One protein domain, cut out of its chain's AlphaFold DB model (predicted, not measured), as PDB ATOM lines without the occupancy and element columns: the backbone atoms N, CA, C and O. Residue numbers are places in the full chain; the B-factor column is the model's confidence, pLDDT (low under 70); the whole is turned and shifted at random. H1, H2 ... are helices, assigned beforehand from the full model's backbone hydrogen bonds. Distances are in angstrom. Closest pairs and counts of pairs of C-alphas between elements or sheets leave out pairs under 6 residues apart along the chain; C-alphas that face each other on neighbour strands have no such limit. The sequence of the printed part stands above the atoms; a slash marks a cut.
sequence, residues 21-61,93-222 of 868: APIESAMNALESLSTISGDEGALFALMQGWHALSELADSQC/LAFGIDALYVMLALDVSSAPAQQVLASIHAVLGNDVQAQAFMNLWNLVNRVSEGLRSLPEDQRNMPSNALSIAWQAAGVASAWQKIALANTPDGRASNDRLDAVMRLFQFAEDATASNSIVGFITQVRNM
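What this domain is: This is residues 21 to 61 and 93 to 222 of the 868 residues of the protein "ATP-dependent DNA helicase, UvrD/REP family" of Bifidobacterium saguini DSM 23967 (UniProt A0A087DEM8). Two lobes of helices are bridged by one long helix, H5. In the first lobe H1 lies as a crossbar over neighbouring ends of H2, H3, H4 and H5; in the second H7 and H8 pack on the long helix H9, while the short helices H6 and H10 both lie near the end of H7 where it begins, at residues 158 to 161. The printed part has 171 residues with ten named helices, H1 to H10 in that order, and no named strand; the class is all helix. The whole is loose, with a radius of gyration of the C-alphas of 19.9 A, and spans 55 by 43 by 29 A. Residues 36 to 41, between H1 and H2, stick out.

Where its parts are: Find C-alpha 21 at (-7.387, -33.523, 42.204); from there H1 runs through residues 21 to 34, 19.9 A from first to last C-alpha. H2 follows in residues 42 to 61, 28.9 A long. After the cut, look for H3 in residues 97 to 106 and H4 in residues 113 to 124. At C-alpha 128, (-16.788, -32.370, 50.631), begins H5, residues 128 to 149, the longest helix with 22 residues and 31.6 A. Next come H6, residues 152 to 155, H7, residues 158 to 169, and H8, residues 172 to 179. H9, residues 184 to 204, covers 30.8 A. H10, residues 212 to 220, ends with C-alpha 220 at (-14.006, -50.143, 26.946).

How they stand to each other: Start with H1, which touches H4 about perpendicular at 82 degrees; the closest C-alphas are those of Ala 26 and Ile 120, 6.1 A apart. Its residues 30 to 34 alone touch H2, at 88 degrees, with the C-alphas of Ser 34 and Leu 43 closest at 6.9 A. H1 also touches H3, where the C-alphas of Met 27 and Ile 97 come closest at 5.8 A. H3 and H4 form a helical hairpin, opposite ways at a steep tilt of 39 degrees, with the C-alphas of Leu 104 and Ala 113 closest at 4.5 A. H4 and H5 form another, at a shallow tilt of 11 degrees; look at the C-alphas of His 121 and Ala 130, the closest at 5.8 A. Farther along H5, its residues 139 to 147 alone touch H7, opposite ways at a steep tilt of 41 degrees, with the C-alphas of Val 143 and Ala 165 closest at 5.6 A. H6 is close to H5 but not clearly touching, its closest C-alphas being those of Leu 147 and Arg 155, 5.8 A apart. H7 touches H9 at a shallow tilt of 30 degrees, opposite ways, closest at the C-alphas of Ser 159 and Ala 203, 5.3 A. H8 and H9 form a helical hairpin at a steep tilt of 42 degrees; the C-alphas of Ala 179 and Gly 186 are closest at 3.9 A. H7 and H10 only just touch, with 3 pairs of C-alphas within 8 A, and only at their ends; those of Pro 158 and Ile 212 are closest at 4.9 A. Helix packing is mostly crossed: with H7 and H10, which touch only at their ends, left out, 3 of the 11 pairs of helices that touch are at a shallow tilt. H1 and H9 are among the pairs that stay apart. Every O i to N i+4 pair is within hydrogen-bond range in H1, H2, H3, H4, H5, H7, H8, H9 and H10; H6 is too short for such a pair.

The domain as a whole: The two C-alphas farthest apart are those of Ser 59 and Asn 182, at 58.7 A. Residues 62 to 92 are not printed, and C-alphas 61 and 93 are 14.7 A apart across that cut. Of the links that are printed whole, none is long. The mean pLDDT of the printed part is 79.8; look for values under 70 at residues 36 to 40, 57 to 61, 93 to 94 and 206 to 207.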
ATOM      1  N   ALA A  21      -8.509 -34.464  42.118       77.75
ATOM      2  CA  ALA A  21      -7.387 -33.523  42.204       77.75
ATOM      3  C   ALA A  21      -7.087 -33.013  43.636       77.75
ATOM      4  O   ALA A  21      -5.920 -32.999  44.018       77.75
ATOM      5  N   PRO A  22      -8.084 -32.662  44.481       80.44
ATOM      6  CA  PRO A  22      -7.813 -32.293  45.875       80.44
ATOM      7  C   PRO A  22      -7.253 -33.453  46.712       80.44
ATOM      8  O   PRO A  22      -6.405 -33.240  47.571       80.44
ATOM      9  N   ILE A  23      -7.692 -34.686  46.441       81.38
ATOM     10  CA  ILE A  23      -7.228 -35.891  47.146       81.38
ATOM     11  C   ILE A  23      -5.794 -36.222  46.741       81.38
ATOM     12  O   ILE A  23      -4.961 -36.439  47.611       81.38
ATOM     13  N   GLU A  24      -5.480 -36.177  45.448       82.12
ATOM     14  CA  GLU A  24      -4.117 -36.359  44.938       82.12
ATOM     15  C   GLU A  24      -3.176 -35.281  45.489       82.12
ATOM     16  O   GLU A  24      -2.061 -35.580  45.904       82.12
ATOM     17  N   SER A  25      -3.636 -34.029  45.590       82.06
ATOM     18  CA  SER A  25      -2.863 -32.959  46.229       82.06
ATOM     19  C   SER A  25      -2.621 -33.223  47.719       82.06
ATOM     20  O   SER A  25      -1.537 -32.927  48.218       82.06
ATOM     21  N   ALA A  26      -3.596 -33.792  48.435       82.31
ATOM     22  CA  ALA A  26      -3.434 -34.171  49.836       82.31
ATOM     23  C   ALA A  26      -2.484 -35.365  50.010       82.31
ATOM     24  O   ALA A  26      -1.671 -35.366  50.929       82.31
ATOM     25  N   MET A  27      -2.546 -36.356  49.118       82.31
ATOM     26  CA  MET A  27      -1.633 -37.504  49.114       82.31
ATOM     27  C   MET A  27      -0.189 -37.065  48.827       82.31
ATOM     28  O   MET A  27       0.711 -37.454  49.563       82.31
ATOM     29  N   ASN A  28       0.021 -36.159  47.863       80.94
ATOM     30  CA  ASN A  28       1.323 -35.521  47.610       80.94
ATOM     31  C   ASN A  28       1.850 -34.742  48.829       80.94
ATOM     32  O   ASN A  28       3.047 -34.746  49.125       80.94
ATOM     33  N   ALA A  29       0.960 -34.057  49.554       80.62
ATOM     34  CA  ALA A  29       1.332 -33.353  50.776       80.62
ATOM     35  C   ALA A  29       1.751 -34.331  51.885       80.62
ATOM     36  O   ALA A  29       2.737 -34.077  52.572       80.62
ATOM     37  N   LEU A  30       1.049 -35.461  52.042       81.44
ATOM     38  CA  LEU A  30       1.419 -36.523  52.989       81.44
ATOM     39  C   LEU A  30       2.776 -37.150  52.645       81.44
ATOM     40  O   LEU A  30       3.580 -37.372  53.546       81.44
ATOM     41  N   GLU A  31       3.049 -37.380  51.361       80.06
ATOM     42  CA  GLU A  31       4.350 -37.849  50.875       80.06
ATOM     43  C   GLU A  31       5.457 -36.843  51.216       80.06
ATOM     44  O   GLU A  31       6.448 -37.189  51.857       80.06
ATOM     45  N   SER A  32       5.243 -35.561  50.919       79.38
ATOM     46  CA  SER A  32       6.217 -34.508  51.235       79.38
ATOM     47  C   SER A  32       6.478 -34.389  52.743       79.38
ATOM     48  O   SER A  32       7.623 -34.245  53.172       79.38
ATOM     49  N   LEU A  33       5.426 -34.493  53.563       75.56
ATOM     50  CA  LEU A  33       5.521 -34.439  55.026       75.56
ATOM     51  C   LEU A  33       6.175 -35.686  55.632       75.56
ATOM     52  O   LEU A  33       6.756 -35.591  56.715       75.56
ATOM     53  N   SER A  34       6.122 -36.834  54.951       72.69
ATOM     54  CA  SER A  34       6.720 -38.083  55.446       72.69
ATOM     55  C   SER A  34       8.240 -37.982  55.599       72.69
ATOM     56  O   SER A  34       8.810 -38.597  56.496       72.69
ATOM     57  N   THR A  35       8.885 -37.119  54.808       70.38
ATOM     58  CA  THR A  35      10.333 -36.861  54.880       70.38
ATOM     59  C   THR A  35      10.761 -36.028  56.097       70.38
ATOM     60  O   THR A  35      11.945 -35.987  56.427       70.38
ATOM     61  N   ILE A  36       9.814 -35.366  56.777       69.19
ATOM     62  CA  ILE A  36      10.069 -34.391  57.858       69.19
ATOM     63  C   ILE A  36       9.497 -34.870  59.207       69.19
ATOM     64  O   ILE A  36       9.875 -34.364  60.265       69.19
ATOM     65  N   SER A  37       8.566 -35.828  59.196       60.75
ATOM     66  CA  SER A  37       7.855 -36.275  60.397       60.75
ATOM     67  C   SER A  37       8.746 -37.076  61.352       60.75
ATOM     68  O   SER A  37       9.489 -37.954  60.930       60.75
ATOM     69  N   GLY A  38       8.633 -36.801  62.657       58.62
ATOM     70  CA  GLY A  38       9.269 -37.596  63.717       58.62
ATOM     71  C   GLY A  38       8.515 -38.894  64.046       58.62
ATOM     72  O   GLY A  38       7.437 -39.144  63.505       58.62
ATOM     73  N   ASP A  39       9.058 -39.678  64.987       62.53
ATOM     74  CA  ASP A  39       8.603 -41.030  65.389       62.53
ATOM     75  C   ASP A  39       7.219 -41.099  66.089       62.53
ATOM     76  O   ASP A  39       6.841 -42.131  66.645       62.53
ATOM     77  N   GLU A  40       6.435 -40.017  66.096       56.69
ATOM     78  CA  GLU A  40       5.123 -39.956  66.749       56.69
ATOM     79  C   GLU A  40       4.074 -39.289  65.844       56.69
ATOM     80  O   GLU A  40       4.277 -38.186  65.341       56.69
ATOM     81  N   GLY A  41       2.910 -39.931  65.666       70.12
ATOM     82  CA  GLY A  41       1.751 -39.342  64.978       70.12
ATOM     83  C   GLY A  41       1.048 -40.265  63.977       70.12
ATOM     84  O   GLY A  41       1.475 -41.389  63.718       70.12
ATOM     85  N   ALA A  42      -0.058 -39.779  63.401       70.25
ATOM     86  CA  ALA A  42      -0.877 -40.531  62.442       70.25
ATOM     87  C   ALA A  42      -0.122 -40.876  61.143       70.25
ATOM     88  O   ALA A  42      -0.323 -41.955  60.592       70.25
ATOM     89  N   LEU A  43       0.781 -39.995  60.697       78.75
ATOM     90  CA  LEU A  43       1.617 -40.215  59.514       78.75
ATOM     91  C   LEU A  43       2.663 -41.315  59.748       78.75
ATOM     92  O   LEU A  43       2.851 -42.172  58.894       78.75
ATOM     93  N   PHE A  44       3.274 -41.349  60.935       78.12
ATOM     94  CA  PHE A  44       4.223 -42.393  61.318       78.12
ATOM     95  C   PHE A  44       3.562 -43.778  61.380       78.12
ATOM     96  O   PHE A  44       4.091 -44.744  60.838       78.12
ATOM     97  N   ALA A  45       2.364 -43.874  61.970       78.38
ATOM     98  CA  ALA A  45       1.590 -45.119  61.979       78.38
ATOM     99  C   ALA A  45       1.260 -45.608  60.558       78.38
ATOM    100  O   ALA A  45       1.275 -46.805  60.283       78.38
ATOM    101  N   LEU A  46       0.994 -44.672  59.649       82.75
ATOM    102  CA  LEU A  46       0.685 -44.961  58.260       82.75
ATOM    103  C   LEU A  46       1.931 -45.433  57.480       82.75
ATOM    104  O   LEU A  46       1.839 -46.402  56.727       82.75
ATOM    105  N   MET A  47       3.102 -44.837  57.727       80.50
ATOM    106  CA  MET A  47       4.387 -45.313  57.193       80.50
ATOM    107  C   MET A  47       4.741 -46.708  57.722       80.50
ATOM    108  O   MET A  47       5.142 -47.574  56.949       80.50
ATOM    109  N   GLN A  48       4.539 -46.969  59.018       81.25
ATOM    110  CA  GLN A  48       4.722 -48.309  59.588       81.25
ATOM    111  C   GLN A  48       3.795 -49.342  58.945       81.25
ATOM    112  O   GLN A  48       4.219 -50.469  58.699       81.25
ATOM    113  N   GLY A  49       2.551 -48.956  58.651       80.69
ATOM    114  CA  GLY A  49       1.615 -49.808  57.924       80.69
ATOM    115  C   GLY A  49       2.137 -50.180  56.536       80.69
ATOM    116  O   GLY A  49       2.130 -51.357  56.180       80.69
ATOM    117  N   TRP A  50       2.658 -49.208  55.779       84.06
ATOM    118  CA  TRP A  50       3.291 -49.469  54.483       84.06
ATOM    119  C   TRP A  50       4.494 -50.412  54.603       84.06
ATOM    120  O   TRP A  50       4.544 -51.411  53.894       84.06
ATOM    121  N   HIS A  51       5.407 -50.156  55.544       82.19
ATOM    122  CA  HIS A  51       6.576 -51.014  55.764       82.19
ATOM    123  C   HIS A  51       6.194 -52.454  56.131       82.19
ATOM    124  O   HIS A  51       6.770 -53.408  55.616       82.19
ATOM    125  N   ALA A  52       5.180 -52.635  56.980       80.31
ATOM    126  CA  ALA A  52       4.682 -53.965  57.314       80.31
ATOM    127  C   ALA A  52       4.056 -54.671  56.098       80.31
ATOM    128  O   ALA A  52       4.154 -55.890  55.973       80.31
ATOM    129  N   LEU A  53       3.399 -53.924  55.204       80.50
ATOM    130  CA  LEU A  53       2.823 -54.457  53.969       80.50
ATOM    131  C   LEU A  53       3.912 -54.832  52.956       80.50
ATOM    132  O   LEU A  53       3.825 -55.911  52.372       80.50
ATOM    133  N   SER A  54       4.945 -54.004  52.785       76.62
ATOM    134  CA  SER A  54       6.072 -54.310  51.897       76.62
ATOM    135  C   SER A  54       6.851 -55.537  52.379       76.62
ATOM    136  O   SER A  54       7.131 -56.424  51.582       76.62
ATOM    137  N   GLU A  55       7.102 -55.661  53.689       74.81
ATOM    138  CA  GLU A  55       7.742 -56.854  54.267       74.81
ATOM    139  C   GLU A  55       6.901 -58.126  54.062       74.81
ATOM    140  O   GLU A  55       7.439 -59.203  53.786       74.81
ATOM    141  N   LEU A  56       5.571 -58.022  54.173       72.50
ATOM    142  CA  LEU A  56       4.664 -59.136  53.892       72.50
ATOM    143  C   LEU A  56       4.704 -59.542  52.413       72.50
ATOM    144  O   LEU A  56       4.767 -60.740  52.132       72.50
ATOM    145  N   ALA A  57       4.711 -58.579  51.489       68.06
ATOM    146  CA  ALA A  57       4.810 -58.835  50.053       68.06
ATOM    147  C   ALA A  57       6.147 -59.500  49.684       68.06
ATOM    148  O   ALA A  57       6.150 -60.525  49.000       68.06
ATOM    149  N   ASP A  58       7.265 -59.007  50.226       65.12
ATOM    150  CA  ASP A  58       8.586 -59.619  50.048       65.12
ATOM    151  C   ASP A  58       8.610 -61.059  50.587       65.12
ATOM    152  O   ASP A  58       9.147 -61.970  49.954       65.12
ATOM    153  N   SER A  59       7.965 -61.305  51.733       61.62
ATOM    154  CA  SER A  59       7.888 -62.644  52.330       61.62
ATOM    155  C   SER A  59       7.026 -63.632  51.529       61.62
ATOM    156  O   SER A  59       7.351 -64.819  51.488       61.62
ATOM    157  N   GLN A  60       5.964 -63.158  50.867       60.94
ATOM    158  CA  GLN A  60       5.112 -63.970  49.990       60.94
ATOM    159  C   GLN A  60       5.786 -64.250  48.646       60.94
ATOM    160  O   GLN A  60       5.759 -65.387  48.187       60.94
ATOM    161  N   CYS A  61       6.506 -63.281  48.075       53.25
ATOM    162  CA  CYS A  61       7.271 -63.484  46.845       53.25
ATOM    163  C   CYS A  61       8.415 -64.511  47.036       53.25
ATOM    164  O   CYS A  61       8.728 -65.299  46.138       53.25
ATOM    165  N   LEU A  93      10.412 -49.799  47.419       56.69
ATOM    166  CA  LEU A  93       9.261 -48.961  47.080       56.69
ATOM    167  C   LEU A  93       9.052 -47.955  48.218       56.69
ATOM    168  O   LEU A  93       8.529 -48.283  49.289       56.69
ATOM    169  N   ALA A  94       9.517 -46.729  47.993       66.94
ATOM    170  CA  ALA A  94       9.382 -45.642  48.943       66.94
ATOM    171  C   ALA A  94       7.901 -45.325  49.195       66.94
ATOM    172  O   ALA A  94       7.026 -45.554  48.358       66.94
ATOM    173  N   PHE A  95       7.618 -44.794  50.379       74.25
ATOM    174  CA  PHE A  95       6.285 -44.331  50.729       74.25
ATOM    175  C   PHE A  95       5.882 -43.136  49.839       74.25
ATOM    176  O   PHE A  95       6.550 -42.106  49.870       74.25
ATOM    177  N   GLY A  96       4.796 -43.268  49.068       77.56
ATOM    178  CA  GLY A  96       4.290 -42.246  48.137       77.56
ATOM    179  C   GLY A  96       2.823 -42.464  47.742       77.56
ATOM    180  O   GLY A  96       2.131 -43.294  48.338       77.56
ATOM    181  N   ILE A  97       2.319 -41.734  46.739       75.81
ATOM    182  CA  ILE A  97       0.914 -41.862  46.280       75.81
ATOM    183  C   ILE A  97       0.562 -43.311  45.903       75.81
ATOM    184  O   ILE A  97      -0.482 -43.816  46.323       75.81
ATOM    185  N   ASP A  98       1.425 -43.994  45.152       76.88
ATOM    186  CA  ASP A  98       1.165 -45.368  44.712       76.88
ATOM    187  C   ASP A  98       1.091 -46.338  45.898       76.88
ATOM    188  O   ASP A  98       0.190 -47.174  45.963       76.88
ATOM    189  N   ALA A  99       1.948 -46.150  46.908       77.75
ATOM    190  CA  ALA A  99       1.894 -46.907  48.158       77.75
ATOM    191  C   ALA A  99       0.543 -46.733  48.869       77.75
ATOM    192  O   ALA A  99      -0.079 -47.705  49.299       77.75
ATOM    193  N   LEU A 100       0.036 -45.499  48.937       79.50
ATOM    194  CA  LEU A 100      -1.275 -45.215  49.520       79.50
ATOM    195  C   LEU A 100      -2.417 -45.882  48.738       79.50
ATOM    196  O   LEU A 100      -3.355 -46.390  49.355       79.50
ATOM    197  N   TYR A 101      -2.354 -45.920  47.401       80.81
ATOM    198  CA  TYR A 101      -3.334 -46.648  46.587       80.81
ATOM    199  C   TYR A 101      -3.275 -48.159  46.819       80.81
ATOM    200  O   TYR A 101      -4.327 -48.792  46.934       80.81
ATOM    201  N   VAL A 102      -2.079 -48.732  46.948       79.38
ATOM    202  CA  VAL A 102      -1.887 -50.158  47.254       79.38
ATOM    203  C   VAL A 102      -2.443 -50.505  48.637       79.38
ATOM    204  O   VAL A 102      -3.186 -51.478  48.771       79.38
ATOM    205  N   MET A 103      -2.170 -49.684  49.656       79.81
ATOM    206  CA  MET A 103      -2.732 -49.860  51.003       79.81
ATOM    207  C   MET A 103      -4.267 -49.827  50.988       79.81
ATOM    208  O   MET A 103      -4.911 -50.658  51.627       79.81
ATOM    209  N   LEU A 104      -4.864 -48.900  50.230       80.25
ATOM    210  CA  LEU A 104      -6.319 -48.813  50.065       80.25
ATOM    211  C   LEU A 104      -6.901 -50.026  49.321       80.25
ATOM    212  O   LEU A 104      -7.993 -50.476  49.659       80.25
ATOM    213  N   ALA A 105      -6.197 -50.547  48.314       76.06
ATOM    214  CA  ALA A 105      -6.660 -51.667  47.499       76.06
ATOM    215  C   ALA A 105      -6.599 -53.016  48.234       76.06
ATOM    216  O   ALA A 105      -7.489 -53.850  48.055       76.06
ATOM    217  N   LEU A 106      -5.556 -53.237  49.040       76.31
ATOM    218  CA  LEU A 106      -5.339 -54.497  49.752       76.31
ATOM    219  C   LEU A 106      -6.098 -54.570  51.085       76.31
ATOM    220  O   LEU A 106      -6.520 -55.662  51.465       76.31
ATOM    221  N   ASP A 107      -6.274 -53.432  51.770       76.06
ATOM    222  CA  ASP A 107      -6.997 -53.294  53.048       76.06
ATOM    223  C   ASP A 107      -6.655 -54.404  54.065       76.06
ATOM    224  O   ASP A 107      -7.515 -55.100  54.615       76.06
ATOM    225  N   VAL A 108      -5.354 -54.624  54.273       77.25
ATOM    226  CA  VAL A 108      -4.831 -55.649  55.186       77.25
ATOM    227  C   VAL A 108      -4.795 -55.141  56.625       77.25
ATOM    228  O   VAL A 108      -4.662 -53.950  56.889       77.25
ATOM    229  N   SER A 109      -4.857 -56.052  57.600       75.00
ATOM    230  CA  SER A 109      -4.862 -55.694  59.028       75.00
ATOM    231  C   SER A 109      -3.602 -54.954  59.495       75.00
ATOM    232  O   SER A 109      -3.669 -54.212  60.474       75.00
ATOM    233  N   SER A 110      -2.473 -55.145  58.808       70.56
ATOM    234  CA  SER A 110      -1.216 -54.425  59.040       70.56
ATOM    235  C   SER A 110      -1.226 -52.990  58.501       70.56
ATOM    236  O   SER A 110      -0.481 -52.159  59.009       70.56
ATOM    237  N   ALA A 111      -2.078 -52.685  57.520       77.38
ATOM    238  CA  ALA A 111      -2.162 -51.401  56.828       77.38
ATOM    239  C   ALA A 111      -3.624 -51.091  56.446       77.38
ATOM    240  O   ALA A 111      -3.983 -51.134  55.267       77.38
ATOM    241  N   PRO A 112      -4.502 -50.826  57.429       78.69
ATOM    242  CA  PRO A 112      -5.928 -50.695  57.166       78.69
ATOM    243  C   PRO A 112      -6.226 -49.447  56.326       78.69
ATOM    244  O   PRO A 112      -5.773 -48.343  56.650       78.69
ATOM    245  N   ALA A 113      -7.085 -49.587  55.314       79.44
ATOM    246  CA  ALA A 113      -7.498 -48.497  54.425       79.44
ATOM    247  C   ALA A 113      -8.069 -47.298  55.205       79.44
ATOM    248  O   ALA A 113      -7.912 -46.137  54.823       79.44
ATOM    249  N   GLN A 114      -8.684 -47.562  56.362       82.00
ATOM    250  CA  GLN A 114      -9.234 -46.538  57.244       82.00
ATOM    251  C   GLN A 114      -8.177 -45.563  57.791       82.00
ATOM    252  O   GLN A 114      -8.496 -44.391  57.993       82.00
ATOM    253  N   GLN A 115      -6.930 -46.000  57.999       81.38
ATOM    254  CA  GLN A 115      -5.841 -45.106  58.413       81.38
ATOM    255  C   GLN A 115      -5.435 -44.150  57.285       81.38
ATOM    256  O   GLN A 115      -5.217 -42.964  57.537       81.38
ATOM    257  N   VAL A 116      -5.400 -44.636  56.040       82.38
ATOM    258  CA  VAL A 116      -5.129 -43.806  54.856       82.38
ATOM    259  C   VAL A 116      -6.221 -42.757  54.668       82.38
ATOM    260  O   VAL A 116      -5.934 -41.567  54.545       82.38
ATOM    261  N   LEU A 117      -7.485 -43.174  54.741       83.38
ATOM    262  CA  LEU A 117      -8.626 -42.267  54.615       83.38
ATOM    263  C   LEU A 117      -8.680 -41.226  55.742       83.38
ATOM    264  O   LEU A 117      -8.988 -40.064  55.480       83.38
ATOM    265  N   ALA A 118      -8.347 -41.611  56.978       82.44
ATOM    266  CA  ALA A 118      -8.282 -40.687  58.108       82.44
ATOM    267  C   ALA A 118      -7.179 -39.632  57.930       82.44
ATOM    268  O   ALA A 118      -7.409 -38.462  58.229       82.44
ATOM    269  N   SER A 119      -6.017 -40.019  57.399       83.12
ATOM    270  CA  SER A 119      -4.908 -39.096  57.122       83.12
ATOM    271  C   SER A 119      -5.235 -38.118  55.992       83.12
ATOM    272  O   SER A 119      -4.992 -36.921  56.130       83.12
ATOM    273  N   ILE A 120      -5.873 -38.585  54.914       83.50
ATOM    274  CA  ILE A 120      -6.357 -37.715  53.826       83.50
ATOM    275  C   ILE A 120      -7.398 -36.720  54.357       83.50
ATOM    276  O   ILE A 120      -7.352 -35.532  54.040       83.50
ATOM    277  N   HIS A 121      -8.319 -37.184  55.207       81.88
ATOM    278  CA  HIS A 121      -9.319 -36.318  55.827       81.88
ATOM    279  C   HIS A 121      -8.698 -35.314  56.809       81.88
ATOM    280  O   HIS A 121      -9.148 -34.178  56.874       81.88
ATOM    281  N   ALA A 122      -7.643 -35.689  57.536       81.50
ATOM    282  CA  ALA A 122      -6.933 -34.777  58.428       81.50
ATOM    283  C   ALA A 122      -6.243 -33.630  57.668       81.50
ATOM    284  O   ALA A 122      -6.221 -32.508  58.165       81.50
ATOM    285  N   VAL A 123      -5.725 -33.892  56.461       81.31
ATOM    286  CA  VAL A 123      -5.095 -32.871  55.605       81.31
ATOM    287  C   VAL A 123      -6.130 -31.961  54.945       81.31
ATOM    288  O   VAL A 123      -5.941 -30.748  54.897       81.31
ATOM    289  N   LEU A 124      -7.231 -32.529  54.447       79.44
ATOM    290  CA  LEU A 124      -8.275 -31.775  53.743       79.44
ATOM    291  C   LEU A 124      -9.325 -31.147  54.676       79.44
ATOM    292  O   LEU A 124     -10.114 -30.306  54.249       79.44
ATOM    293  N   GLY A 125      -9.373 -31.552  55.946       80.06
ATOM    294  CA  GLY A 125     -10.387 -31.115  56.901       80.06
ATOM    295  C   GLY A 125     -11.811 -31.472  56.453       80.06
ATOM    296  O   GLY A 125     -12.084 -32.574  55.978       80.06
ATOM    297  N   ASN A 126     -12.738 -30.517  56.580       74.19
ATOM    298  CA  ASN A 126     -14.162 -30.687  56.249       74.19
ATOM    299  C   ASN A 126     -14.474 -30.645  54.736       74.19
ATOM    300  O   ASN A 126     -15.606 -30.340  54.352       74.19
ATOM    301  N   ASP A 127     -13.502 -30.925  53.866       80.06
ATOM    302  CA  ASP A 127     -13.716 -30.912  52.419       80.06
ATOM    303  C   ASP A 127     -14.748 -31.974  51.991       80.06
ATOM    304  O   ASP A 127     -14.661 -33.166  52.310       80.06
ATOM    305  N   VAL A 128     -15.728 -31.534  51.202       78.25
ATOM    306  CA  VAL A 128     -16.788 -32.370  50.631       78.25
ATOM    307  C   VAL A 128     -16.212 -33.439  49.678       78.25
ATOM    308  O   VAL A 128     -16.805 -34.503  49.495       78.25
ATOM    309  N   GLN A 129     -15.037 -33.196  49.091       81.31
ATOM    310  CA  GLN A 129     -14.322 -34.131  48.216       81.31
ATOM    311  C   GLN A 129     -13.670 -35.276  48.992       81.31
ATOM    312  O   GLN A 129     -13.738 -36.422  48.546       81.31
ATOM    313  N   ALA A 130     -13.133 -35.015  50.189       80.25
ATOM    314  CA  ALA A 130     -12.641 -36.074  51.073       80.25
ATOM    315  C   ALA A 130     -13.784 -37.029  51.458       80.25
ATOM    316  O   ALA A 130     -13.630 -38.252  51.450       80.25
ATOM    317  N   GLN A 131     -14.976 -36.476  51.705       78.75
ATOM    318  CA  GLN A 131     -16.176 -37.270  51.953       78.75
ATOM    319  C   GLN A 131     -16.600 -38.096  50.729       78.75
ATOM    320  O   GLN A 131     -16.951 -39.270  50.871       78.75
ATOM    321  N   ALA A 132     -16.519 -37.526  49.526       81.38
ATOM    322  CA  ALA A 132     -16.792 -38.249  48.286       81.38
ATOM    323  C   ALA A 132     -15.822 -39.430  48.074       81.38
ATOM    324  O   ALA A 132     -16.241 -40.510  47.661       81.38
ATOM    325  N   PHE A 133     -14.542 -39.254  48.409       84.75
ATOM    326  CA  PHE A 133     -13.525 -40.306  48.316       84.75
ATOM    327  C   PHE A 133     -13.753 -41.442  49.313       84.75
ATOM    328  O   PHE A 133     -13.670 -42.612  48.953       84.75
ATOM    329  N   MET A 134     -14.126 -41.120  50.552       81.00
ATOM    330  CA  MET A 134     -14.526 -42.147  51.519       81.00
ATOM    331  C   MET A 134     -15.749 -42.932  51.029       81.00
ATOM    332  O   MET A 134     -15.801 -44.153  51.163       81.00
ATOM    333  N   ASN A 135     -16.732 -42.253  50.429       80.94
ATOM    334  CA  ASN A 135     -17.902 -42.914  49.850       80.94
ATOM    335  C   ASN A 135     -17.518 -43.888  48.722       80.94
ATOM    336  O   ASN A 135     -18.128 -44.954  48.626       80.94
ATOM    337  N   LEU A 136     -16.504 -43.561  47.911       84.81
ATOM    338  CA  LEU A 136     -15.964 -44.454  46.883       84.81
ATOM    339  C   LEU A 136     -15.393 -45.741  47.488       84.81
ATOM    340  O   LEU A 136     -15.799 -46.827  47.086       84.81
ATOM    341  N   TRP A 137     -14.499 -45.647  48.470       83.25
ATOM    342  CA  TRP A 137     -13.891 -46.844  49.068       83.25
ATOM    343  C   TRP A 137     -14.899 -47.691  49.847       83.25
ATOM    344  O   TRP A 137     -14.885 -48.916  49.758       83.25
ATOM    345  N   ASN A 138     -15.873 -47.054  50.501       82.69
ATOM    346  CA  ASN A 138     -17.009 -47.764  51.091       82.69
ATOM    347  C   ASN A 138     -17.832 -48.525  50.037       82.69
ATOM    348  O   ASN A 138     -18.339 -49.613  50.315       82.69
ATOM    349  N   LEU A 139     -17.986 -47.962  48.836       84.00
ATOM    350  CA  LEU A 139     -18.655 -48.630  47.725       84.00
ATOM    351  C   LEU A 139     -17.838 -49.829  47.226       84.00
ATOM    352  O   LEU A 139     -18.406 -50.907  47.078       84.00
ATOM    353  N   VAL A 140     -16.524 -49.673  47.041       85.31
ATOM    354  CA  VAL A 140     -15.620 -50.771  46.649       85.31
ATOM    355  C   VAL A 140     -15.692 -51.923  47.653       85.31
ATOM    356  O   VAL A 140     -15.910 -53.067  47.249       85.31
ATOM    357  N   ASN A 141     -15.626 -51.627  48.953       82.94
ATOM    358  CA  ASN A 141     -15.705 -52.642  50.004       82.94
ATOM    359  C   ASN A 141     -17.043 -53.390  49.984       82.94
ATOM    360  O   ASN A 141     -17.057 -54.619  49.998       82.94
ATOM    361  N   ARG A 142     -18.171 -52.681  49.838       85.50
ATOM    362  CA  ARG A 142     -19.496 -53.318  49.710       85.50
ATOM    363  C   ARG A 142     -19.609 -54.214  48.481       85.50
ATOM    364  O   ARG A 142     -20.234 -55.270  48.556       85.50
ATOM    365  N   VAL A 143     -19.033 -53.802  47.352       87.25
ATOM    366  CA  VAL A 143     -19.041 -54.611  46.125       87.25
ATOM    367  C   VAL A 143     -18.176 -55.856  46.295       87.25
ATOM    368  O   VAL A 143     -18.618 -56.950  45.950       87.25
ATOM    369  N   SER A 144     -16.988 -55.714  46.884       84.94
ATOM    370  CA  SER A 144     -16.084 -56.828  47.189       84.94
ATOM    371  C   SER A 144     -16.729 -57.844  48.140       84.94
ATOM    372  O   SER A 144     -16.757 -59.040  47.845       84.94
ATOM    373  N   GLU A 145     -17.336 -57.384  49.238       85.62
ATOM    374  CA  GLU A 145     -18.089 -58.235  50.169       85.62
ATOM    375  C   GLU A 145     -19.272 -58.930  49.483       85.62
ATOM    376  O   GLU A 145     -19.462 -60.139  49.641       85.62
ATOM    377  N   GLY A 146     -20.032 -58.191  48.669       85.69
ATOM    378  CA  GLY A 146     -21.141 -58.733  47.889       85.69
ATOM    379  C   GLY A 146     -20.694 -59.841  46.936       85.69
ATOM    380  O   GLY A 146     -21.307 -60.908  46.906       85.69
ATOM    381  N   LEU A 147     -19.585 -59.649  46.220       85.56
ATOM    382  CA  LEU A 147     -19.016 -60.657  45.319       85.56
ATOM    383  C   LEU A 147     -18.492 -61.886  46.072       85.56
ATOM    384  O   LEU A 147     -18.683 -63.019  45.622       85.56
ATOM    385  N   ARG A 148     -17.865 -61.692  47.240       85.12
ATOM    386  CA  ARG A 148     -17.397 -62.795  48.100       85.12
ATOM    387  C   ARG A 148     -18.555 -63.629  48.648       85.12
ATOM    388  O   ARG A 148     -18.384 -64.832  48.831       85.12
ATOM    389  N   SER A 149     -19.722 -63.019  48.864       87.69
ATOM    390  CA  SER A 149     -20.922 -63.713  49.351       87.69
ATOM    391  C   SER A 149     -21.581 -64.639  48.316       87.69
ATOM    392  O   SER A 149     -22.359 -65.516  48.693       87.69
ATOM    393  N   LEU A 150     -21.262 -64.474  47.025       87.19
ATOM    394  CA  LEU A 150     -21.790 -65.316  45.952       87.19
ATOM    395  C   LEU A 150     -21.017 -66.644  45.808       87.19
ATOM    396  O   LEU A 150     -19.802 -66.679  46.049       87.19
ATOM    397  N   PRO A 151     -21.692 -67.723  45.355       86.19
ATOM    398  CA  PRO A 151     -21.042 -68.966  44.936       86.19
ATOM    399  C   PRO A 151     -20.019 -68.731  43.813       86.19
ATOM    400  O   PRO A 151     -20.226 -67.858  42.969       86.19
ATOM    401  N   GLU A 152     -18.952 -69.534  43.759       75.50
ATOM    402  CA  GLU A 152     -17.853 -69.377  42.784       75.50
ATOM    403  C   GLU A 152     -18.337 -69.354  41.325       75.50
ATOM    404  O   GLU A 152     -17.925 -68.481  40.560       75.50
ATOM    405  N   ASP A 153     -19.304 -70.208  40.973       74.69
ATOM    406  CA  ASP A 153     -19.889 -70.289  39.624       74.69
ATOM    407  C   ASP A 153     -20.630 -69.008  39.193       74.69
ATOM    408  O   ASP A 153     -20.785 -68.730  38.006       74.69
ATOM    409  N   GLN A 154     -21.111 -68.220  40.158       78.19
ATOM    410  CA  GLN A 154     -21.886 -66.996  39.927       78.19
ATOM    411  C   GLN A 154     -21.064 -65.727  40.145       78.19
ATOM    412  O   GLN A 154     -21.468 -64.659  39.682       78.19
ATOM    413  N   ARG A 155     -19.917 -65.840  40.828       80.44
ATOM    414  CA  ARG A 155     -19.024 -64.725  41.155       80.44
ATOM    415  C   ARG A 155     -18.404 -64.095  39.912       80.44
ATOM    416  O   ARG A 155     -18.225 -62.886  39.887       80.44
ATOM    417  N   ASN A 156     -18.110 -64.897  38.890       79.12
ATOM    418  CA  ASN A 156     -17.427 -64.437  37.676       79.12
ATOM    419  C   ASN A 156     -18.374 -63.909  36.588       79.12
ATOM    420  O   ASN A 156     -17.902 -63.390  35.578       79.12
ATOM    421  N   MET A 157     -19.694 -64.013  36.791       83.19
ATOM    422  CA  MET A 157     -20.683 -63.529  35.829       83.19
ATOM    423  C   MET A 157     -20.793 -61.994  35.877       83.19
ATOM    424  O   MET A 157     -21.118 -61.447  36.939       83.19
ATOM    425  N   PRO A 158     -20.600 -61.285  34.747       85.56
ATOM    426  CA  PRO A 158     -20.669 -59.824  34.708       85.56
ATOM    427  C   PRO A 158     -22.006 -59.249  35.187       85.56
ATOM    428  O   PRO A 158     -22.012 -58.260  35.915       85.56
ATOM    429  N   SER A 159     -23.133 -59.885  34.851       86.25
ATOM    430  CA  SER A 159     -24.478 -59.442  35.251       86.25
ATOM    431  C   SER A 159     -24.663 -59.395  36.775       86.25
ATOM    432  O   SER A 159     -25.202 -58.424  37.311       86.25
ATOM    433  N   ASN A 160     -24.150 -60.396  37.495       86.81
ATOM    434  CA  ASN A 160     -24.207 -60.456  38.956       86.81
ATOM    435  C   ASN A 160     -23.320 -59.385  39.600       86.81
ATOM    436  O   ASN A 160     -23.757 -58.698  40.526       86.81
ATOM    437  N   ALA A 161     -22.099 -59.204  39.086       86.88
ATOM    438  CA  ALA A 161     -21.190 -58.161  39.553       86.88
ATOM    439  C   ALA A 161     -21.785 -56.759  39.349       86.88
ATOM    440  O   ALA A 161     -21.736 -55.917  40.248       86.88
ATOM    441  N   LEU A 162     -22.418 -56.535  38.197       88.44
ATOM    442  CA  LEU A 162     -23.067 -55.275  37.854       88.44
ATOM    443  C   LEU A 162     -24.299 -55.005  38.724       88.44
ATOM    444  O   LEU A 162     -24.494 -53.881  39.184       88.44
ATOM    445  N   SER A 163     -25.083 -56.042  39.030       88.06
ATOM    446  CA  SER A 163     -26.216 -55.968  39.958       88.06
ATOM    447  C   SER A 163     -25.782 -55.568  41.372       88.06
ATOM    448  O   SER A 163     -26.352 -54.641  41.954       88.06
ATOM    449  N   ILE A 164     -24.725 -56.195  41.905       89.62
ATOM    450  CA  ILE A 164     -24.159 -55.852  43.219       89.62
ATOM    451  C   ILE A 164     -23.638 -54.411  43.222       89.62
ATOM    452  O   ILE A 164     -23.950 -53.649  44.141       89.62
ATOM    453  N   ALA A 165     -22.894 -54.008  42.187       88.50
ATOM    454  CA  ALA A 165     -22.376 -52.648  42.059       88.50
ATOM    455  C   ALA A 165     -23.497 -51.599  41.994       88.50
ATOM    456  O   ALA A 165     -23.433 -50.577  42.680       88.50
ATOM    457  N   TRP A 166     -24.558 -51.870  41.232       89.62
ATOM    458  CA  TRP A 166     -25.716 -50.987  41.117       89.62
ATOM    459  C   TRP A 166     -26.465 -50.824  42.446       89.62
ATOM    460  O   TRP A 166     -26.809 -49.706  42.842       89.62
ATOM    461  N   GLN A 167     -26.674 -51.923  43.176       88.38
ATOM    462  CA  GLN A 167     -27.301 -51.890  44.499       88.38
ATOM    463  C   GLN A 167     -26.430 -51.157  45.526       88.38
ATOM    464  O   GLN A 167     -26.948 -50.337  46.287       88.38
ATOM    465  N   ALA A 168     -25.115 -51.400  45.521       87.06
ATOM    466  CA  ALA A 168     -24.166 -50.733  46.411       87.06
ATOM    467  C   ALA A 168     -24.104 -49.217  46.162       87.06
ATOM    468  O   ALA A 168     -24.003 -48.448  47.123       87.06
ATOM    469  N   ALA A 169     -24.223 -48.789  44.898       85.19
ATOM    470  CA  ALA A 169     -24.275 -47.382  44.510       85.19
ATOM    471  C   ALA A 169     -25.537 -46.669  45.006       85.19
ATOM    472  O   ALA A 169     -25.473 -45.491  45.335       85.19
ATOM    473  N   GLY A 170     -26.691 -47.340  45.073       85.06
ATOM    474  CA  GLY A 170     -27.910 -46.781  45.677       85.06
ATOM    475  C   GLY A 170     -28.488 -45.532  44.985       85.06
ATOM    476  O   GLY A 170     -29.371 -44.877  45.542       85.06
ATOM    477  N   VAL A 171     -28.027 -45.198  43.775       86.19
ATOM    478  CA  VAL A 171     -28.398 -43.969  43.045       86.19
ATOM    479  C   VAL A 171     -29.757 -44.049  42.340       86.19
ATOM    480  O   VAL A 171     -30.347 -43.015  42.037       86.19
ATOM    481  N   ALA A 172     -30.296 -45.256  42.132       84.88
ATOM    482  CA  ALA A 172     -31.498 -45.499  41.329       84.88
ATOM    483  C   ALA A 172     -32.701 -44.640  41.756       84.88
ATOM    484  O   ALA A 172     -33.296 -43.936  40.945       84.88
ATOM    485  N   SER A 173     -33.033 -44.646  43.052       85.12
ATOM    486  CA  SER A 173     -34.194 -43.907  43.569       85.12
ATOM    487  C   SER A 173     -34.015 -42.386  43.524       85.12
ATOM    488  O   SER A 173     -34.998 -41.654  43.410       85.12
ATOM    489  N   ALA A 174     -32.773 -41.902  43.622       84.38
ATOM    490  CA  ALA A 174     -32.456 -40.484  43.537       84.38
ATOM    491  C   ALA A 174     -32.567 -40.004  42.087       84.38
ATOM    492  O   ALA A 174     -33.301 -39.057  41.814       84.38
ATOM    493  N   TRP A 175     -31.919 -40.708  41.156       86.56
ATOM    494  CA  TRP A 175     -31.978 -40.392  39.730       86.56
ATOM    495  C   TRP A 175     -33.388 -40.517  39.170       86.56
ATOM    496  O   TRP A 175     -33.794 -39.644  38.418       86.56
ATOM    497  N   GLN A 176     -34.175 -41.507  39.597       85.69
ATOM    498  CA  GLN A 176     -35.575 -41.620  39.188       85.69
ATOM    499  C   GLN A 176     -36.396 -40.398  39.618       85.69
ATOM    500  O   GLN A 176     -37.173 -39.874  38.830       85.69
ATOM    501  N   LYS A 177     -36.219 -39.905  40.853       86.38
ATOM    502  CA  LYS A 177     -36.923 -38.699  41.325       86.38
ATOM    503  C   LYS A 177     -36.502 -37.448  40.563       86.38
ATOM    504  O   LYS A 177     -37.355 -36.615  40.280       86.38
ATOM    505  N   ILE A 178     -35.213 -37.322  40.247       83.19
ATOM    506  CA  ILE A 178     -34.669 -36.190  39.485       83.19
ATOM    507  C   ILE A 178     -35.150 -36.249  38.028       83.19
ATOM    508  O   ILE A 178     -35.571 -35.232  37.490       83.19
ATOM    509  N   ALA A 179     -35.180 -37.439  37.422       84.50
ATOM    510  CA  ALA A 179     -35.624 -37.672  36.048       84.50
ATOM    511  C   ALA A 179     -37.106 -37.340  35.808       84.50
ATOM    512  O   ALA A 179     -37.483 -37.022  34.686       84.50
ATOM    513  N   LEU A 180     -37.946 -37.364  36.852       83.44
ATOM    514  CA  LEU A 180     -39.344 -36.927  36.751       83.44
ATOM    515  C   LEU A 180     -39.484 -35.415  36.503       83.44
ATOM    516  O   LEU A 180     -40.544 -34.970  36.065       83.44
ATOM    517  N   ALA A 181     -38.450 -34.620  36.790       76.31
ATOM    518  CA  ALA A 181     -38.440 -33.195  36.499       76.31
ATOM    519  C   ALA A 181     -37.878 -32.938  35.093       76.31
ATOM    520  O   ALA A 181     -36.825 -33.455  34.732       76.31
ATOM    521  N   ASN A 182     -38.525 -32.069  34.309       73.12
ATOM    522  CA  ASN A 182     -38.027 -31.668  32.986       73.12
ATOM    523  C   ASN A 182     -36.922 -30.590  33.072       73.12
ATOM    524  O   ASN A 182     -36.982 -29.547  32.419       73.12
ATOM    525  N   THR A 183     -35.916 -30.821  33.912       77.44
ATOM    526  CA  THR A 183     -34.725 -29.971  34.058       77.44
ATOM    527  C   THR A 183     -33.539 -30.581  33.297       77.44
ATOM    528  O   THR A 183     -33.583 -31.765  32.948       77.44
ATOM    529  N   PRO A 184     -32.459 -29.820  33.020       72.12
ATOM    530  CA  PRO A 184     -31.233 -30.382  32.447       72.12
ATOM    531  C   PRO A 184     -30.693 -31.572  33.256       72.12
ATOM    532  O   PRO A 184     -30.363 -32.609  32.682       72.12
ATOM    533  N   ASP A 185     -30.704 -31.461  34.587       72.69
ATOM    534  CA  ASP A 185     -30.295 -32.539  35.496       72.69
ATOM    535  C   ASP A 185     -31.242 -33.745  35.450       72.69
ATOM    536  O   ASP A 185     -30.798 -34.891  35.568       72.69
ATOM    537  N   GLY A 186     -32.542 -33.499  35.247       80.62
ATOM    538  CA  GLY A 186     -33.558 -34.524  35.022       80.62
ATOM    539  C   GLY A 186     -33.292 -35.343  33.767       80.62
ATOM    540  O   GLY A 186     -33.187 -36.566  33.847       80.62
ATOM    541  N   ARG A 187     -33.076 -34.672  32.628       77.81
ATOM    542  CA  ARG A 187     -32.725 -35.331  31.358       77.81
ATOM    543  C   ARG A 187     -31.422 -36.121  31.468       77.81
ATOM    544  O   ARG A 187     -31.411 -37.306  31.163       77.81
ATOM    545  N   ALA A 188     -30.373 -35.522  32.034       78.94
ATOM    546  CA  ALA A 188     -29.105 -36.217  32.258       78.94
ATOM    547  C   ALA A 188     -29.255 -37.441  33.183       78.94
ATOM    548  O   ALA A 188     -28.576 -38.449  32.997       78.94
ATOM    549  N   SER A 189     -30.130 -37.375  34.191       82.75
ATOM    550  CA  SER A 189     -30.427 -38.516  35.068       82.75
ATOM    551  C   SER A 189     -31.215 -39.610  34.347       82.75
ATOM    552  O   SER A 189     -30.942 -40.786  34.577       82.75
ATOM    553  N   ASN A 190     -32.140 -39.240  33.457       83.69
ATOM    554  CA  ASN A 190     -32.860 -40.183  32.604       83.69
ATOM    555  C   ASN A 190     -31.906 -40.918  31.649       83.69
ATOM    556  O   ASN A 190     -31.878 -42.145  31.642       83.69
ATOM    557  N   ASP A 191     -31.039 -40.185  30.947       81.19
ATOM    558  CA  ASP A 191     -30.055 -40.764  30.021       81.19
ATOM    559  C   ASP A 191     -29.105 -41.742  30.729       81.19
ATOM    560  O   ASP A 191     -28.744 -42.792  30.194       81.19
ATOM    561  N   ARG A 192     -28.713 -41.425  31.971       84.88
ATOM    562  CA  ARG A 192     -27.896 -42.322  32.805       84.88
ATOM    563  C   ARG A 192     -28.632 -43.613  33.151       84.88
ATOM    564  O   ARG A 192     -28.005 -44.670  33.150       84.88
ATOM    565  N   LEU A 193     -29.927 -43.545  33.463       86.00
ATOM    566  CA  LEU A 193     -30.737 -44.737  33.733       86.00
ATOM    567  C   LEU A 193     -30.860 -45.609  32.477       86.00
ATOM    568  O   LEU A 193     -30.658 -46.820  32.565       86.00
ATOM    569  N   ASP A 194     -31.087 -44.998  31.315       83.00
ATOM    570  CA  ASP A 194     -31.163 -45.707  30.033       83.00
ATOM    571  C   ASP A 194     -29.832 -46.385  29.676       83.00
ATOM    572  O   ASP A 194     -29.809 -47.550  29.270       83.00
ATOM    573  N   ALA A 195     -28.706 -45.699  29.889       85.12
ATOM    574  CA  ALA A 195     -27.376 -46.267  29.680       85.12
ATOM    575  C   ALA A 195     -27.114 -47.483  30.584       85.12
ATOM    576  O   ALA A 195     -26.571 -48.489  30.126       85.12
ATOM    577  N   VAL A 196     -27.539 -47.425  31.851       86.31
ATOM    578  CA  VAL A 196     -27.426 -48.557  32.783       86.31
ATOM    579  C   VAL A 196     -28.284 -49.734  32.317       86.31
ATOM    580  O   VAL A 196     -27.804 -50.863  32.322       86.31
ATOM    581  N   MET A 197     -29.513 -49.495  31.849       84.94
ATOM    582  CA  MET A 197     -30.367 -50.559  31.304       84.94
ATOM    583  C   MET A 197     -29.746 -51.238  30.081       84.94
ATOM    584  O   MET A 197     -29.735 -52.467  30.012       84.94
ATOM    585  N   ARG A 198     -29.159 -50.467  29.158       84.25
ATOM    586  CA  ARG A 198     -28.419 -51.022  28.010       84.25
ATOM    587  C   ARG A 198     -27.224 -51.861  28.451       84.25
ATOM    588  O   ARG A 198     -26.974 -52.913  27.875       84.25
ATOM    589  N   LEU A 199     -26.509 -51.424  29.485       86.06
ATOM    590  CA  LEU A 199     -25.359 -52.150  30.016       86.06
ATOM    591  C   LEU A 199     -25.761 -53.489  30.661       86.06
ATOM    592  O   LEU A 199     -25.060 -54.480  30.473       86.06
ATOM    593  N   PHE A 200     -26.897 -53.540  31.369       87.25
ATOM    594  CA  PHE A 200     -27.458 -54.793  31.893       87.25
ATOM    595  C   PHE A 200     -27.912 -55.736  30.773       87.25
ATOM    596  O   PHE A 200     -27.588 -56.917  30.828       87.25
ATOM    597  N   GLN A 201     -28.600 -55.222  29.747       83.75
ATOM    598  CA  GLN A 201     -28.994 -56.021  28.578       83.75
ATOM    599  C   GLN A 201     -27.773 -56.624  27.884       83.75
ATOM    600  O   GLN A 201     -27.719 -57.827  27.655       83.75
ATOM    601  N   PHE A 202     -26.748 -55.804  27.646       84.62
ATOM    602  CA  PHE A 202     -25.505 -56.265  27.043       84.62
ATOM    603  C   PHE A 202     -24.797 -57.326  27.896       84.62
ATOM    604  O   PHE A 202     -24.214 -58.249  27.348       84.62
ATOM    605  N   ALA A 203     -24.862 -57.236  29.229       84.19
ATOM    606  CA  ALA A 203     -24.291 -58.244  30.124       84.19
ATOM    607  C   ALA A 203     -25.051 -59.587  30.120       84.19
ATOM    608  O   ALA A 203     -24.487 -60.595  30.544       84.19
ATOM    609  N   GLU A 204     -26.315 -59.604  29.686       81.50
ATOM    610  CA  GLU A 204     -27.144 -60.812  29.560       81.50
ATOM    611  C   GLU A 204     -27.081 -61.440  28.153       81.50
ATOM    612  O   GLU A 204     -27.444 -62.608  27.985       81.50
ATOM    613  N   ASP A 205     -26.596 -60.701  27.151       79.12
ATOM    614  CA  ASP A 205     -26.466 -61.186  25.779       79.12
ATOM    615  C   ASP A 205     -25.407 -62.291  25.646       79.12
ATOM    616  O   ASP A 205     -24.300 -62.217  26.177       79.12
ATOM    617  N   ALA A 206     -25.701 -63.307  24.826       62.47
ATOM    618  CA  ALA A 206     -24.813 -64.457  24.604       62.47
ATOM    619  C   ALA A 206     -23.463 -64.106  23.934       62.47
ATOM    620  O   ALA A 206     -22.579 -64.957  23.844       62.47
ATOM    621  N   THR A 207     -23.312 -62.878  23.427       67.62
ATOM    622  CA  THR A 207     -22.074 -62.343  22.837       67.62
ATOM    623  C   THR A 207     -21.160 -61.653  23.853       67.62
ATOM    624  O   THR A 207     -20.057 -61.231  23.493       67.62
ATOM    625  N   ALA A 208     -21.615 -61.484  25.095       71.56
ATOM    626  CA  ALA A 208     -20.810 -60.923  26.165       71.56
ATOM    627  C   ALA A 208     -19.770 -61.932  26.661       71.56
ATOM    628  O   ALA A 208     -19.984 -63.144  26.654       71.56
ATOM    629  N   SER A 209     -18.621 -61.424  27.104       75.19
ATOM    630  CA  SER A 209     -17.620 -62.259  27.763       75.19
ATOM    631  C   SER A 209     -18.160 -62.875  29.058       75.19
ATOM    632  O   SER A 209     -18.834 -62.211  29.841       75.19
ATOM    633  N   ASN A 210     -17.797 -64.132  29.329       74.81
ATOM    634  CA  ASN A 210     -18.192 -64.849  30.547       74.81
ATOM    635  C   ASN A 210     -17.368 -64.458  31.789       74.81
ATOM    636  O   ASN A 210     -17.608 -65.001  32.865       74.81
ATOM    637  N   SER A 211     -16.383 -63.563  31.650       83.56
ATOM    638  CA  SER A 211     -15.566 -63.062  32.759       83.56
ATOM    639  C   SER A 211     -15.758 -61.560  32.958       83.56
ATOM    640  O   SER A 211     -15.915 -60.805  31.997       83.56
ATOM    641  N   ILE A 212     -15.693 -61.105  34.213       83.31
ATOM    642  CA  ILE A 212     -15.820 -59.681  34.573       83.31
ATOM    643  C   ILE A 212     -14.774 -58.830  33.839       83.31
ATOM    644  O   ILE A 212     -15.110 -57.800  33.259       83.31
ATOM    645  N   VAL A 213     -13.511 -59.268  33.835       82.25
ATOM    646  CA  VAL A 213     -12.407 -58.535  33.192       82.25
ATOM    647  C   VAL A 213     -12.613 -58.469  31.682       82.25
ATOM    648  O   VAL A 213     -12.532 -57.391  31.096       82.25
ATOM    649  N   GLY A 214     -12.963 -59.597  31.056       83.44
ATOM    650  CA  GLY A 214     -13.243 -59.642  29.625       83.44
ATOM    651  C   GLY A 214     -14.418 -58.745  29.238       83.44
ATOM    652  O   GLY A 214     -14.351 -58.057  28.223       83.44
ATOM    653  N   PHE A 215     -15.458 -58.690  30.073       85.62
ATOM    654  CA  PHE A 215     -16.602 -57.805  29.876       85.62
ATOM    655  C   PHE A 215     -16.214 -56.323  29.978       85.62
ATOM    656  O   PHE A 215     -16.577 -55.537  29.105       85.62
ATOM    657  N   ILE A 216     -15.421 -55.932  30.983       86.88
ATOM    658  CA  ILE A 216     -14.933 -54.548  31.129       86.88
ATOM    659  C   ILE A 216     -14.101 -54.134  29.910       86.88
ATOM    660  O   ILE A 216     -14.308 -53.046  29.370       86.88
ATOM    661  N   THR A 217     -13.194 -54.994  29.445       83.31
ATOM    662  CA  THR A 217     -12.378 -54.735  28.249       83.31
ATOM    663  C   THR A 217     -13.243 -54.605  26.997       83.31
ATOM    664  O   THR A 217     -13.051 -53.684  26.204       83.31
ATOM    665  N   GLN A 218     -14.242 -55.475  26.837       82.25
ATOM    666  CA  GLN A 218     -15.180 -55.428  25.715       82.25
ATOM    667  C   GLN A 218     -15.978 -54.115  25.687       82.25
ATOM    668  O   GLN A 218     -16.089 -53.499  24.630       82.25
ATOM    669  N   VAL A 219     -16.470 -53.648  26.841       84.88
ATOM    670  CA  VAL A 219     -17.184 -52.365  26.959       84.88
ATOM    671  C   VAL A 219     -16.250 -51.177  26.696       84.88
ATOM    672  O   VAL A 219     -16.641 -50.241  26.001       84.88
ATOM    673  N   ARG A 220     -15.003 -51.206  27.191       82.38
ATOM    674  CA  ARG A 220     -14.006 -50.143  26.946       82.38
ATOM    675  C   ARG A 220     -13.612 -50.018  25.472       82.38
ATOM    676  O   ARG A 220     -13.369 -48.909  25.010       82.38
ATOM    677  N   ASN A 221     -13.577 -51.131  24.740       81.31
ATOM    678  CA  ASN A 221     -13.214 -51.166  23.320       81.31
ATOM    679  C   ASN A 221     -14.390 -50.860  22.376       81.31
ATOM    680  O   ASN A 221     -14.230 -50.880  21.154       81.31
ATOM    681  N   MET A 222     -15.580 -50.593  22.915       79.81
ATOM    682  CA  MET A 222     -16.779 -50.372  22.122       79.81
ATOM    683  C   MET A 222     -16.770 -48.964  21.502       79.81
ATOM    684  O   MET A 222     -16.924 -47.963  22.193       79.81
TER     685      MET A 222